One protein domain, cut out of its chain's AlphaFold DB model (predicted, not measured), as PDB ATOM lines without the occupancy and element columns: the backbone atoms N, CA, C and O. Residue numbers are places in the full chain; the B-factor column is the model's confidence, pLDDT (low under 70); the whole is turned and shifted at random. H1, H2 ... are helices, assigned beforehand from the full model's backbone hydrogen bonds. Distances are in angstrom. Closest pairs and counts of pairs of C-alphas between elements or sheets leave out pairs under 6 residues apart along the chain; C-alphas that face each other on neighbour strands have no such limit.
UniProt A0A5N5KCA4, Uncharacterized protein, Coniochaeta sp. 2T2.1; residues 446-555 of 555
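AT A GLANCE: This is residues 446 to 555 of the 555 residues of an uncharacterized protein of Coniochaeta sp. 2T2.1 (UniProt A0A5N5KCA4). Two long helices, H1 and H3, lie side by side, with short H5 packed crosswise on H1. H2 packs on H1's last residues; H4 sits away from the other helices. The printed part has 110 residues, five named helices, H1 to H5 in order, and no named strand: all helix, compact, radius of gyration of the C-alphas 14.6 A, spans 46 by 28 by 21 A.

IN THESE COORDINATES: H1, residues 447 to 466, 27.9 A, begins at (186.529, 152.474, 125.720). H3 is residues 488 to 507, 29.2 A; H2 470 to 473; H4 523 to 528; H5 544 to 551, ending at (198.019, 164.042, 121.290).

HOW THE PARTS SIT: H1 touches H3 at a shallow tilt of 20 degrees, opposite ways; their closest C-alphas, of Thr 454 and Leu 498, are 6.3 A apart. H1 touches H5 with residues 452 to 459 alone, only just about perpendicular at 73 degrees; the closest C-alphas, of Cys 455 and Trp 545, are 5.1 A apart. Every O i to N i+4 pair in H1, H3, H4 and H5 is within hydrogen-bond range; H2 is too short for one.

THE WHOLE: The printed part has no cut. The link H1 to H2 is tight, the others long. Residues 476 to 484 and 524 have pLDDT under 70.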
ATOM      1  N   ASP A 446     186.832 148.812 122.617       80.75
ATOM      2  CA  ASP A 446     187.744 149.551 123.490       80.75
ATOM      3  C   ASP A 446     187.187 150.945 123.864       80.75
ATOM      4  O   ASP A 446     186.926 151.788 122.994       80.75
ATOM      5  N   THR A 447     187.012 151.197 125.168       86.56
ATOM      6  CA  THR A 447     186.529 152.474 125.720       86.56
ATOM      7  C   THR A 447     187.362 153.654 125.211       86.56
ATOM      8  O   THR A 447     186.791 154.698 124.876       86.56
ATOM      9  N   LEU A 448     188.685 153.496 125.059       89.44
ATOM     10  CA  LEU A 448     189.554 154.534 124.491       89.44
ATOM     11  C   LEU A 448     189.229 154.817 123.026       89.44
ATOM     12  O   LEU A 448     189.148 155.976 122.624       89.44
ATOM     13  N   ARG A 449     188.954 153.780 122.233       90.19
ATOM     14  CA  ARG A 449     188.545 153.937 120.831       90.19
ATOM     15  C   ARG A 449     187.217 154.686 120.707       90.19
ATOM     16  O   ARG A 449     187.043 155.491 119.791       90.19
ATOM     17  N   LEU A 450     186.275 154.454 121.623       91.44
ATOM     18  CA  LEU A 450     185.015 155.206 121.671       91.44
ATOM     19  C   LEU A 450     185.244 156.671 122.072       91.44
ATOM     20  O   LEU A 450     184.570 157.559 121.543       91.44
ATOM     21  N   ILE A 451     186.199 156.942 122.967       93.88
ATOM     22  CA  ILE A 451     186.626 158.306 123.314       93.88
ATOM     23  C   ILE A 451     187.219 159.000 122.083       93.88
ATOM     24  O   ILE A 451     186.749 160.083 121.727       93.88
ATOM     25  N   ASP A 452     188.158 158.353 121.388       93.69
ATOM     26  CA  ASP A 452     188.775 158.858 120.154       93.69
ATOM     27  C   ASP A 452     187.708 159.199 119.104       93.69
ATOM     28  O   ASP A 452     187.674 160.311 118.571       93.69
ATOM     29  N   GLN A 453     186.765 158.279 118.871       93.31
ATOM     30  CA  GLN A 453     185.644 158.498 117.958       93.31
ATOM     31  C   GLN A 453     184.772 159.687 118.388       93.31
ATOM     32  O   GLN A 453     184.352 160.482 117.546       93.31
ATOM     33  N   THR A 454     184.496 159.832 119.686       95.38
ATOM     34  CA  THR A 454     183.692 160.950 120.207       95.38
ATOM     35  C   THR A 454     184.390 162.288 119.968       95.38
ATOM     36  O   THR A 454     183.753 163.236 119.505       95.38
ATOM     37  N   CYS A 455     185.693 162.369 120.247       95.81
ATOM     38  CA  CYS A 455     186.501 163.571 120.041       95.81
ATOM     39  C   CYS A 455     186.614 163.943 118.554       95.81
ATOM     40  O   CYS A 455     186.474 165.117 118.208       95.81
ATOM     41  N   LEU A 456     186.765 162.959 117.662       94.50
ATOM     42  CA  LEU A 456     186.741 163.183 116.212       94.50
ATOM     43  C   LEU A 456     185.401 163.751 115.728       94.50
ATOM     44  O   LEU A 456     185.387 164.690 114.937       94.50
ATOM     45  N   LEU A 457     184.272 163.243 116.233       94.12
ATOM     46  CA  LEU A 457     182.952 163.782 115.884       94.12
ATOM     47  C   LEU A 457     182.732 165.199 116.436       94.12
ATOM     48  O   LEU A 457     182.045 165.998 115.801       94.12
ATOM     49  N   MET A 458     183.315 165.538 117.592       94.69
ATOM     50  CA  MET A 458     183.306 166.917 118.101       94.69
ATOM     51  C   MET A 458     184.086 167.860 117.181       94.69
ATOM     52  O   MET A 458     183.593 168.947 116.883       94.69
ATOM     53  N   LYS A 459     185.250 167.432 116.678       92.88
ATOM     54  CA  LYS A 459     185.998 168.183 115.661       92.88
ATOM     55  C   LYS A 459     185.185 168.336 114.374       92.88
ATOM     56  O   LYS A 459     185.027 169.448 113.883       92.88
ATOM     57  N   GLU A 460     184.615 167.243 113.866       90.00
ATOM     58  CA  GLU A 460     183.811 167.248 112.639       90.00
ATOM     59  C   GLU A 460     182.594 168.187 112.753       90.00
ATOM     60  O   GLU A 460     182.233 168.862 111.790       90.00
ATOM     61  N   TYR A 461     181.995 168.305 113.943       92.44
ATOM     62  CA  TYR A 461     180.958 169.302 114.218       92.44
ATOM     63  C   TYR A 461     181.448 170.735 113.985       92.44
ATOM     64  O   TYR A 461     180.764 171.519 113.322       92.44
ATOM     65  N   VAL A 462     182.627 171.081 114.509       89.12
ATOM     66  CA  VAL A 462     183.230 172.410 114.319       89.12
ATOM     67  C   VAL A 462     183.605 172.638 112.856       89.12
ATOM     68  O   VAL A 462     183.369 173.726 112.331       89.12
ATOM     69  N   ASP A 463     184.109 171.616 112.169       86.00
ATOM     70  CA  ASP A 463     184.441 171.695 110.745       86.00
ATOM     71  C   ASP A 463     183.190 171.976 109.896       86.00
ATOM     72  O   ASP A 463     183.192 172.885 109.068       86.00
ATOM     73  N   ILE A 464     182.093 171.255 110.145       83.88
ATOM     74  CA  ILE A 464     180.859 171.352 109.353       83.88
ATOM     75  C   ILE A 464     180.079 172.634 109.650       83.88
ATOM     76  O   ILE A 464     179.616 173.299 108.723       83.88
ATOM     77  N   TYR A 465     179.875 172.966 110.926       84.25
ATOM     78  CA  TYR A 465     179.008 174.084 111.312       84.25
ATOM     79  C   TYR A 465     179.774 175.384 111.530       84.25
ATOM     80  O   TYR A 465     179.261 176.455 111.220       84.25
ATOM     81  N   GLY A 466     181.007 175.293 112.028       82.19
ATOM     82  CA  GLY A 466     181.883 176.440 112.241       82.19
ATOM     83  C   GLY A 466     182.785 176.750 111.046       82.19
ATOM     84  O   GLY A 466     183.482 177.762 111.071       82.19
ATOM     85  N   GLY A 467     182.817 175.908 110.005       79.56
ATOM     86  CA  GLY A 467     183.793 176.037 108.915       79.56
ATOM     87  C   GLY A 467     185.235 175.901 109.418       79.56
ATOM     88  O   GLY A 467     186.119 176.617 108.951       79.56
ATOM     89  N   GLY A 468     185.444 175.078 110.452       81.00
ATOM     90  CA  GLY A 468     186.724 174.908 111.147       81.00
ATOM     91  C   GLY A 468     187.048 176.006 112.167       81.00
ATOM     92  O   GLY A 468     188.100 175.958 112.800       81.00
ATOM     93  N   LYS A 469     186.163 176.995 112.355       81.81
ATOM     94  CA  LYS A 469     186.355 178.128 113.274       81.81
ATOM     95  C   LYS A 469     185.306 178.122 114.386       81.81
ATOM     96  O   LYS A 469     184.105 178.168 114.119       81.81
ATOM     97  N   LYS A 470     185.752 178.088 115.646       85.31
ATOM     98  CA  LYS A 470     184.871 178.020 116.832       85.31
ATOM     99  C   LYS A 470     184.089 179.318 117.043       85.31
ATOM    100  O   LYS A 470     182.964 179.290 117.534       85.31
ATOM    101  N   GLU A 471     184.644 180.447 116.612       80.88
ATOM    102  CA  GLU A 471     184.054 181.783 116.749       80.88
ATOM    103  C   GLU A 471     182.723 181.890 115.990       80.88
ATOM    104  O   GLU A 471     181.800 182.572 116.435       80.88
ATOM    105  N   ASN A 472     182.585 181.134 114.895       79.75
ATOM    106  CA  ASN A 472     181.359 181.052 114.096       79.75
ATOM    107  C   ASN A 472     180.210 180.332 114.828       79.75
ATOM    108  O   ASN A 472     179.056 180.397 114.399       79.75
ATOM    109  N   LEU A 473     180.510 179.657 115.943       82.88
ATOM    110  CA  LEU A 473     179.550 178.938 116.774       82.88
ATOM    111  C   LEU A 473     179.126 179.740 118.022       82.88
ATOM    112  O   LEU A 473     178.309 179.265 118.810       82.88
ATOM    113  N   VAL A 474     179.618 180.966 118.227       79.81
ATOM    114  CA  VAL A 474     179.296 181.792 119.408       79.81
ATOM    115  C   VAL A 474     178.143 182.768 119.108       79.81
ATOM    116  O   VAL A 474     178.033 183.322 118.021       79.81
ATOM    117  N   PHE A 475     177.237 182.974 120.068       73.94
ATOM    118  CA  PHE A 475     176.163 183.957 120.002       73.94
ATOM    119  C   PHE A 475     176.726 185.230 120.610       73.94
ATOM    120  O   PHE A 475     177.132 185.241 121.769       73.94
ATOM    121  N   GLN A 476     176.721 186.307 119.840       66.69
ATOM    122  CA  GLN A 476     177.121 187.612 120.343       66.69
ATOM    123  C   GLN A 476     175.943 188.271 121.074       66.69
ATOM    124  O   GLN A 476     174.813 188.299 120.566       66.69
ATOM    125  N   LYS A 477     176.205 188.800 122.276       67.38
ATOM    126  CA  LYS A 477     175.226 189.549 123.076       67.38
ATOM    127  C   LYS A 477     174.700 190.729 122.243       67.38
ATOM    128  O   LYS A 477     175.477 191.483 121.674       67.38
ATOM    129  N   GLY A 478     173.376 190.862 122.136       60.56
ATOM    130  CA  GLY A 478     172.722 191.933 121.365       60.56
ATOM    131  C   GLY A 478     172.430 191.624 119.888       60.56
ATOM    132  O   GLY A 478     171.665 192.359 119.266       60.56
ATOM    133  N   VAL A 479     172.928 190.516 119.324       58.88
ATOM    134  CA  VAL A 479     172.640 190.147 117.927       58.88
ATOM    135  C   VAL A 479     171.332 189.342 117.829       58.88
ATOM    136  O   VAL A 479     171.153 188.276 118.439       58.88
ATOM    137  N   ARG A 480     170.362 189.853 117.054       41.38
ATOM    138  CA  ARG A 480     169.106 189.144 116.750       41.38
ATOM    139  C   ARG A 480     169.359 188.045 115.718       41.38
ATOM    140  O   ARG A 480     169.384 188.294 114.521       41.38
ATOM    141  N   GLY A 481     169.472 186.817 116.220       45.66
ATOM    142  CA  GLY A 481     169.611 185.608 115.411       45.66
ATOM    143  C   GLY A 481     171.068 185.334 115.049       45.66
ATOM    144  O   GLY A 481     171.737 186.168 114.457       45.66
ATOM    145  N   GLY A 482     171.555 184.149 115.404       47.56
ATOM    146  CA  GLY A 482     172.808 183.624 114.874       47.56
ATOM    147  C   GLY A 482     172.477 182.565 113.836       47.56
ATOM    148  O   GLY A 482     172.008 181.484 114.188       47.56
ATOM    149  N   LYS A 483     172.702 182.863 112.554       48.38
ATOM    150  CA  LYS A 483     172.967 181.791 111.589       48.38
ATOM    151  C   LYS A 483     174.351 181.248 111.949       48.38
ATOM    152  O   LYS A 483     175.272 182.048 112.030       48.38
ATOM    153  N   GLY A 484     174.503 179.944 112.174       58.22
ATOM    154  CA  GLY A 484     175.848 179.350 112.202       58.22
ATOM    155  C   GLY A 484     176.110 178.243 113.214       58.22
ATOM    156  O   GLY A 484     176.974 177.426 112.958       58.22
ATOM    157  N   ARG A 485     175.352 178.118 114.314       71.00
ATOM    158  CA  ARG A 485     175.690 177.111 115.346       71.00
ATOM    159  C   ARG A 485     175.482 175.656 114.938       71.00
ATOM    160  O   ARG A 485     175.939 174.771 115.640       71.00
ATOM    161  N   GLY A 486     174.755 175.399 113.853       70.44
ATOM    162  CA  GLY A 486     174.293 174.050 113.554       70.44
ATOM    163  C   GLY A 486     173.273 173.538 114.565       70.44
ATOM    164  O   GLY A 486     172.609 174.300 115.271       70.44
ATOM    165  N   THR A 487     173.109 172.224 114.615       77.44
ATOM    166  CA  THR A 487     172.202 171.543 115.545       77.44
ATOM    167  C   THR A 487     172.862 171.380 116.909       77.44
ATOM    168  O   THR A 487     173.649 170.465 117.138       77.44
ATOM    169  N   VAL A 488     172.528 172.277 117.836       80.25
ATOM    170  CA  VAL A 488     173.060 172.314 119.212       80.25
ATOM    171  C   VAL A 488     172.946 170.967 119.939       80.25
ATOM    172  O   VAL A 488     173.871 170.557 120.644       80.25
ATOM    173  N   ASP A 489     171.841 170.250 119.725       79.06
ATOM    174  CA  ASP A 489     171.580 168.955 120.359       79.06
ATOM    175  C   ASP A 489     172.664 167.912 120.064       79.06
ATOM    176  O   ASP A 489     172.972 167.092 120.924       79.06
ATOM    177  N   GLU A 490     173.269 167.941 118.873       84.19
ATOM    178  CA  GLU A 490     174.282 166.958 118.470       84.19
ATOM    179  C   GLU A 490     175.586 167.150 119.247       84.19
ATOM    180  O   GLU A 490     176.112 166.193 119.815       84.19
ATOM    181  N   TYR A 491     176.068 168.389 119.360       90.50
ATOM    182  CA  TYR A 491     177.269 168.693 120.139       90.50
ATOM    183  C   TYR A 491     177.053 168.464 121.638       90.50
ATOM    184  O   TYR A 491     177.882 167.861 122.326       90.50
ATOM    185  N   ASN A 492     175.893 168.878 122.154       88.94
ATOM    186  CA  ASN A 492     175.536 168.639 123.548       88.94
ATOM    187  C   ASN A 492     175.411 167.143 123.863       88.94
ATOM    188  O   ASN A 492     175.762 166.738 124.977       88.94
ATOM    189  N   MET A 493     174.960 166.328 122.902       87.56
ATOM    190  CA  MET A 493     174.937 164.871 123.022       87.56
ATOM    191  C   MET A 493     176.348 164.283 123.050       87.56
ATOM    192  O   MET A 493     176.649 163.489 123.939       87.56
ATOM    193  N   LEU A 494     177.247 164.725 122.165       93.06
ATOM    194  CA  LEU A 494     178.659 164.322 122.204       93.06
ATOM    195  C   LEU A 494     179.300 164.642 123.561       93.06
ATOM    196  O   LEU A 494     180.009 163.806 124.115       93.06
ATOM    197  N   CYS A 495     178.992 165.797 124.158       91.75
ATOM    198  CA  CYS A 495     179.456 166.129 125.511       91.75
ATOM    199  C   CYS A 495     178.929 165.149 126.575       91.75
ATOM    200  O   CYS A 495     179.633 164.841 127.537       91.75
ATOM    201  N   VAL A 496     177.685 164.667 126.437       87.00
ATOM    202  CA  VAL A 496     177.109 163.654 127.341       87.00
ATOM    203  C   VAL A 496     177.813 162.312 127.172       87.00
ATOM    204  O   VAL A 496     178.198 161.726 128.184       87.00
ATOM    205  N   ILE A 497     177.999 161.869 125.926       90.06
ATOM    206  CA  ILE A 497     178.694 160.625 125.570       90.06
ATOM    207  C   ILE A 497     180.120 160.647 126.119       90.06
ATOM    208  O   ILE A 497     180.496 159.752 126.870       90.06
ATOM    209  N   LEU A 498     180.888 161.702 125.825       93.12
ATOM    210  CA  LEU A 498     182.282 161.811 126.251       93.12
ATOM    211  C   LEU A 498     182.414 161.794 127.771       93.12
ATOM    212  O   LEU A 498     183.299 161.142 128.314       93.12
ATOM    213  N   ARG A 499     181.525 162.502 128.475       89.00
ATOM    214  CA  ARG A 499     181.509 162.487 129.938       89.00
ATOM    215  C   ARG A 499     181.270 161.077 130.474       89.00
ATOM    216  O   ARG A 499     181.927 160.703 131.436       89.00
ATOM    217  N   ASP A 500     180.345 160.319 129.887       85.75
ATOM    218  CA  ASP A 500     180.072 158.949 130.326       85.75
ATOM    219  C   ASP A 500     181.259 158.017 130.059       85.75
ATOM    220  O   ASP A 500     181.705 157.333 130.975       85.75
ATOM    221  N   LEU A 501     181.840 158.081 128.856       89.62
ATOM    222  CA  LEU A 501     183.030 157.310 128.487       89.62
ATOM    223  C   LEU A 501     184.235 157.634 129.371       89.62
ATOM    224  O   LEU A 501     184.892 156.720 129.850       89.62
ATOM    225  N   LYS A 502     184.497 158.915 129.660       90.56
ATOM    226  CA  LYS A 502     185.571 159.319 130.582       90.56
ATOM    227  C   LYS A 502     185.389 158.721 131.968       90.56
ATOM    228  O   LYS A 502     186.366 158.369 132.611       90.56
ATOM    229  N   MET A 503     184.155 158.654 132.460       83.94
ATOM    230  CA  MET A 503     183.921 158.039 133.758       83.94
ATOM    231  C   MET A 503     184.077 156.512 133.693       83.94
ATOM    232  O   MET A 503     184.688 155.967 134.598       83.94
ATOM    233  N   ARG A 504     183.612 155.837 132.627       84.06
ATOM    234  CA  ARG A 504     183.865 154.392 132.424       84.06
ATOM    235  C   ARG A 504     185.354 154.079 132.368       84.06
ATOM    236  O   ARG A 504     185.808 153.177 133.049       84.06
ATOM    237  N   ALA A 505     186.113 154.884 131.631       87.44
ATOM    238  CA  ALA A 505     187.554 154.732 131.518       87.44
ATOM    239  C   ALA A 505     188.248 154.873 132.885       87.44
ATOM    240  O   ALA A 505     189.138 154.094 133.203       87.44
ATOM    241  N   LYS A 506     187.793 155.802 133.740       87.75
ATOM    242  CA  LYS A 506     188.264 155.891 135.133       87.75
ATOM    243  C   LYS A 506     187.925 154.645 135.947       87.75
ATOM    244  O   LYS A 506     188.772 154.182 136.701       87.75
ATOM    245  N   ASP A 507     186.711 154.119 135.793       82.94
ATOM    246  CA  ASP A 507     186.281 152.884 136.458       82.94
ATOM    247  C   ASP A 507     187.126 151.672 135.977       82.94
ATOM    248  O   ASP A 507     187.362 150.739 136.740       82.94
ATOM    249  N   GLU A 508     187.642 151.720 134.742       83.12
ATOM    250  CA  GLU A 508     188.592 150.762 134.143       83.12
ATOM    251  C   GLU A 508     190.071 151.031 134.507       83.12
ATOM    252  O   GLU A 508     190.948 150.264 134.114       83.12
ATOM    253  N   GLY A 509     190.372 152.095 135.262       84.69
ATOM    254  CA  GLY A 509     191.735 152.452 135.684       84.69
ATOM    255  C   GLY A 509     192.551 153.263 134.668       84.69
ATOM    256  O   GLY A 509     193.765 153.387 134.813       84.69
ATOM    257  N   ILE A 510     191.918 153.831 133.642       87.56
ATOM    258  CA  ILE A 510     192.568 154.690 132.646       87.56
ATOM    259  C   ILE A 510     192.657 156.124 133.188       87.56
ATOM    260  O   ILE A 510     191.642 156.795 133.397       87.56
ATOM    261  N   GLU A 511     193.882 156.614 133.380       86.88
ATOM    262  CA  GLU A 511     194.141 157.961 133.908       86.88
ATOM    263  C   GLU A 511     194.246 159.032 132.814       86.88
ATOM    264  O   GLU A 511     193.783 160.161 132.998       86.88
ATOM    265  N   ASP A 512     194.826 158.682 131.661       91.44
ATOM    266  CA  ASP A 512     195.014 159.606 130.545       91.44
ATOM    267  C   ASP A 512     193.712 159.779 129.760       91.44
ATOM    268  O   ASP A 512     193.298 158.897 129.009       91.44
ATOM    269  N   LEU A 513     193.044 160.915 129.960       92.75
ATOM    270  CA  LEU A 513     191.726 161.198 129.398       92.75
ATOM    271  C   LEU A 513     191.652 162.630 128.851       92.75
ATOM    272  O   LEU A 513     192.330 163.520 129.369       92.75
ATOM    273  N   PRO A 514     190.766 162.900 127.870       93.25
ATOM    274  CA  PRO A 514     190.554 164.249 127.354       93.25
ATOM    275  C   PRO A 514     190.206 165.230 128.478       93.25
ATOM    276  O   PRO A 514     189.535 164.858 129.448       93.25
ATOM    277  N   GLY A 515     190.580 166.500 128.329       91.38
ATOM    278  CA  GLY A 515     190.261 167.569 129.285       91.38
ATOM    279  C   GLY A 515     188.753 167.900 129.408       91.38
ATOM    280  O   GLY A 515     187.883 167.089 129.064       91.38
ATOM    281  N   PRO A 516     188.386 169.070 129.960       90.81
ATOM    282  CA  PRO A 516     186.985 169.470 130.109       90.81
ATOM    283  C   PRO A 516     186.317 169.762 128.756       90.81
ATOM    284  O   PRO A 516     186.958 170.198 127.805       90.81
ATOM    285  N   VAL A 517     185.001 169.551 128.681       91.00
ATOM    286  CA  VAL A 517     184.171 169.950 127.534       91.00
ATOM    287  C   VAL A 517     182.967 170.750 128.013       91.00
ATOM    288  O   VAL A 517     182.399 170.462 129.067       91.00
ATOM    289  N   TYR A 518     182.574 171.746 127.226       89.31
ATOM    290  CA  TYR A 518     181.526 172.702 127.569       89.31
ATOM    291  C   TYR A 518     180.342 172.550 126.621       89.31
ATOM    292  O   TYR A 518     180.536 172.354 125.425       89.31
ATOM    293  N   LYS A 519     179.123 172.630 127.153       88.75
ATOM    294  CA  LYS A 519     177.886 172.515 126.375       88.75
ATOM    295  C   LYS A 519     177.418 173.875 125.884       88.75
ATOM    296  O   LYS A 519     177.653 174.888 126.534       88.75
ATOM    297  N   PHE A 520     176.697 173.878 124.773       86.75
ATOM    298  CA  PHE A 520     175.918 175.035 124.369       86.75
ATOM    299  C   PHE A 520     174.761 175.243 125.332       86.75
ATOM    300  O   PHE A 520     174.074 174.283 125.709       86.75
ATOM    301  N   LEU A 521     174.514 176.505 125.661       80.25
ATOM    302  CA  LEU A 521     173.342 176.907 126.418       80.25
ATOM    303  C   LEU A 521     172.232 177.367 125.471       80.25
ATOM    304  O   LEU A 521     172.476 177.910 124.390       80.25
ATOM    305  N   ALA A 522     170.986 177.119 125.873       77.25
ATOM    306  CA  ALA A 522     169.844 177.685 125.173       77.25
ATOM    307  C   ALA A 522     169.858 179.205 125.355       77.25
ATOM    308  O   ALA A 522     170.126 179.700 126.451       77.25
ATOM    309  N   LYS A 523     169.537 179.942 124.289       74.69
ATOM    310  CA  LYS A 523     169.570 181.409 124.302       74.69
ATOM    311  C   LYS A 523     168.703 181.998 125.419       74.69
ATOM    312  O   LYS A 523     169.115 182.967 126.043       74.69
ATOM    313  N   ASP A 524     167.556 181.384 125.693       68.00
ATOM    314  CA  ASP A 524     166.633 181.839 126.735       68.00
ATOM    315  C   ASP A 524     167.221 181.640 128.139       68.00
ATOM    316  O   ASP A 524     167.117 182.533 128.970       68.00
ATOM    317  N   ILE A 525     167.941 180.533 128.375       71.69
ATOM    318  CA  ILE A 525     168.674 180.289 129.631       71.69
ATOM    319  C   ILE A 525     169.806 181.311 129.792       71.69
ATOM    320  O   ILE A 525     169.984 181.877 130.868       71.69
ATOM    321  N   MET A 526     170.562 181.572 128.721       76.31
ATOM    322  CA  MET A 526     171.647 182.562 128.735       76.31
ATOM    323  C   MET A 526     171.129 183.970 129.009       76.31
ATOM    324  O   MET A 526     171.738 184.713 129.772       76.31
ATOM    325  N   TYR A 527     170.013 184.336 128.379       76.25
ATOM    326  CA  TYR A 527     169.371 185.626 128.572       76.25
ATOM    327  C   TYR A 527     168.851 185.774 130.002       76.25
ATOM    328  O   TYR A 527     169.162 186.768 130.648       76.25
ATOM    329  N   TRP A 528     168.126 184.770 130.505       72.81
ATOM    330  CA  TRP A 528     167.518 184.793 131.833       72.81
ATOM    331  C   TRP A 528     168.549 184.823 132.966       72.81
ATOM    332  O   TRP A 528     168.399 185.579 133.917       72.81
ATOM    333  N   ASN A 529     169.610 184.019 132.854       76.75
ATOM    334  CA  ASN A 529     170.637 183.892 133.892       76.75
ATOM    335  C   ASN A 529     171.850 184.814 133.666       76.75
ATOM    336  O   ASN A 529     172.871 184.628 134.321       76.75
ATOM    337  N   GLU A 530     171.802 185.712 132.676       80.12
ATOM    338  CA  GLU A 530     172.950 186.508 132.202       80.12
ATOM    339  C   GLU A 530     174.231 185.683 131.921       80.12
ATOM    340  O   GLU A 530     175.349 186.191 131.946       80.12
ATOM    341  N   SER A 531     174.079 184.404 131.568       80.00
ATOM    342  CA  SER A 531     175.155 183.399 131.507       80.00
ATOM    343  C   SER A 531     175.782 183.246 130.115       80.00
ATOM    344  O   SER A 531     176.078 182.143 129.650       80.00
ATOM    345  N   TRP A 532     175.993 184.361 129.412       80.38
ATOM    346  CA  TRP A 532     176.555 184.355 128.051       80.38
ATOM    347  C   TRP A 532     177.958 183.739 127.994       80.38
ATOM    348  O   TRP A 532     178.298 183.043 127.037       80.38
ATOM    349  N   ASP A 533     178.720 183.935 129.065       82.94
ATOM    350  CA  ASP A 533     180.084 183.444 129.236       82.94
ATOM    351  C   ASP A 533     180.155 181.933 129.495       82.94
ATOM    352  O   ASP A 533     181.211 181.322 129.324       82.94
ATOM    353  N   ASP A 534     179.050 181.295 129.893       81.06
ATOM    354  CA  ASP A 534     179.001 179.858 130.191       81.06
ATOM    355  C   ASP A 534     178.814 178.987 128.936       81.06
ATOM    356  O   ASP A 534     179.033 177.775 129.000       81.06
ATOM    357  N   ASP A 535     178.500 179.583 127.786       85.75
ATOM    358  CA  ASP A 535     178.308 178.868 126.523       85.75
ATOM    359  C   ASP A 535     179.589 178.161 126.030       85.75
ATOM    360  O   ASP A 535     180.707 178.528 126.413       85.75
ATOM    361  N   ALA A 536     179.420 177.116 125.204       85.12
ATOM    362  CA  ALA A 536     180.473 176.164 124.839       85.12
ATOM    363  C   ALA A 536     181.771 176.839 124.384       85.12
ATOM    364  O   ALA A 536     182.821 176.587 124.964       85.12
ATOM    365  N   PHE A 537     181.668 177.717 123.384       85.69
ATOM    366  CA  PHE A 537     182.807 178.325 122.694       85.69
ATOM    367  C   PHE A 537     183.030 179.801 123.069       85.69
ATOM    368  O   PHE A 537     183.818 180.492 122.426       85.69
ATOM    369  N   ALA A 538     182.333 180.307 124.091       83.19
ATOM    370  CA  ALA A 538     182.507 181.677 124.565       83.19
ATOM    371  C   ALA A 538     183.838 181.855 125.326       83.19
ATOM    372  O   ALA A 538     184.386 180.901 125.881       83.19
ATOM    373  N   ASN A 539     184.346 183.092 125.363       80.81
ATOM    374  CA  ASN A 539     185.515 183.523 126.149       80.81
ATOM    375  C   ASN A 539     186.802 182.706 125.957       80.81
ATOM    376  O   ASN A 539     187.596 182.571 126.884       80.81
ATOM    377  N   GLY A 540     187.027 182.157 124.760       77.25
ATOM    378  CA  GLY A 540     188.286 181.478 124.437       77.25
ATOM    379  C   GLY A 540     188.517 180.173 125.204       77.25
ATOM    380  O   GLY A 540     189.662 179.751 125.352       77.25
ATOM    381  N   LYS A 541     187.452 179.522 125.696       83.25
ATOM    382  CA  LYS A 541     187.554 178.208 126.345       83.25
ATOM    383  C   LYS A 541     188.231 177.193 125.420       83.25
ATOM    384  O   LYS A 541     187.829 177.008 124.271       83.25
ATOM    385  N   VAL A 542     189.231 176.500 125.958       83.56
ATOM    386  CA  VAL A 542     189.899 175.383 125.282       83.56
ATOM    387  C   VAL A 542     189.160 174.099 125.631       83.56
ATOM    388  O   VAL A 542     188.976 173.781 126.811       83.56
ATOM    389  N   HIS A 543     188.698 173.375 124.614       89.56
ATOM    390  CA  HIS A 543     188.038 172.099 124.830       89.56
ATOM    391  C   HIS A 543     189.065 170.977 124.853       89.56
ATOM    392  O   HIS A 543     189.856 170.820 123.933       89.56
ATOM    393  N   GLY A 544     188.984 170.116 125.861       89.69
ATOM    394  CA  GLY A 544     189.931 169.022 126.041       89.69
ATOM    395  C   GLY A 544     189.923 167.957 124.945       89.69
ATOM    396  O   GLY A 544     190.816 167.118 124.934       89.69
ATOM    397  N   TRP A 545     188.935 167.960 124.041       93.88
ATOM    398  CA  TRP A 545     188.965 167.112 122.848       93.88
ATOM    399  C   TRP A 545     189.970 167.617 121.801       93.88
ATOM    400  O   TRP A 545     190.455 166.805 121.022       93.88
ATOM    401  N   GLU A 546     190.294 168.917 121.785       91.69
ATOM    402  CA  GLU A 546     191.240 169.517 120.832       91.69
ATOM    403  C   GLU A 546     192.641 168.947 121.062       91.69
ATOM    404  O   GLU A 546     193.208 168.299 120.181       91.69
ATOM    405  N   ASP A 547     193.136 169.081 122.294       91.69
ATOM    406  CA  ASP A 547     194.434 168.541 122.705       91.69
ATOM    407  C   ASP A 547     194.476 167.018 122.567       91.69
ATOM    408  O   ASP A 547     195.499 166.454 122.190       91.69
ATOM    409  N   TRP A 548     193.354 166.344 122.836       94.06
ATOM    410  CA  TRP A 548     193.255 164.893 122.714       94.06
ATOM    411  C   TRP A 548     193.461 164.414 121.276       94.06
ATOM    412  O   TRP A 548     194.250 163.499 121.047       94.06
ATOM    413  N   VAL A 549     192.787 165.044 120.307       91.81
ATOM    414  CA  VAL A 549     192.905 164.697 118.881       91.81
ATOM    415  C   VAL A 549     194.348 164.843 118.400       91.81
ATOM    416  O   VAL A 549     194.844 163.956 117.704       91.81
ATOM    417  N   VAL A 550     195.029 165.915 118.815       91.12
ATOM    418  CA  VAL A 550     196.439 166.161 118.479       91.12
ATOM    419  C   VAL A 550     197.349 165.144 119.166       91.12
ATOM    420  O   VAL A 550     198.144 164.482 118.503       91.12
ATOM    421  N   LYS A 551     197.204 164.965 120.485       90.62
ATOM    422  CA  LYS A 551     198.019 164.042 121.290       90.62
ATOM    423  C   LYS A 551     197.948 162.601 120.781       90.62
ATOM    424  O   LYS A 551     198.944 161.885 120.824       90.62
ATOM    425  N   ARG A 552     196.771 162.171 120.322       89.44
ATOM    426  CA  ARG A 552     196.511 160.812 119.825       89.44
ATOM    427  C   ARG A 552     196.792 160.646 118.326       89.44
ATOM    428  O   ARG A 552     196.669 159.529 117.834       89.44
ATOM    429  N   GLY A 553     197.161 161.715 117.611       86.81
ATOM    430  CA  GLY A 553     197.456 161.669 116.173       86.81
ATOM    431  C   GLY A 553     196.265 161.211 115.327       86.81
ATOM    432  O   GLY A 553     196.436 160.428 114.397       86.81
ATOM    433  N   LEU A 554     195.049 161.634 115.689       82.25
ATOM    434  CA  LEU A 554     193.822 161.161 115.031       82.25
ATOM    435  C   LEU A 554     193.516 161.892 113.710       82.25
ATOM    436  O   LEU A 554     192.594 161.481 113.001       82.25
ATOM    437  N   VAL A 555     194.235 162.982 113.412       70.62
ATOM    438  CA  VAL A 555     194.086 163.829 112.215       70.62
ATOM    439  C   VAL A 555     195.449 164.214 111.671       70.62
ATOM    440  O   VAL A 555     196.311 164.578 112.502       70.62
TER     441      VAL A 555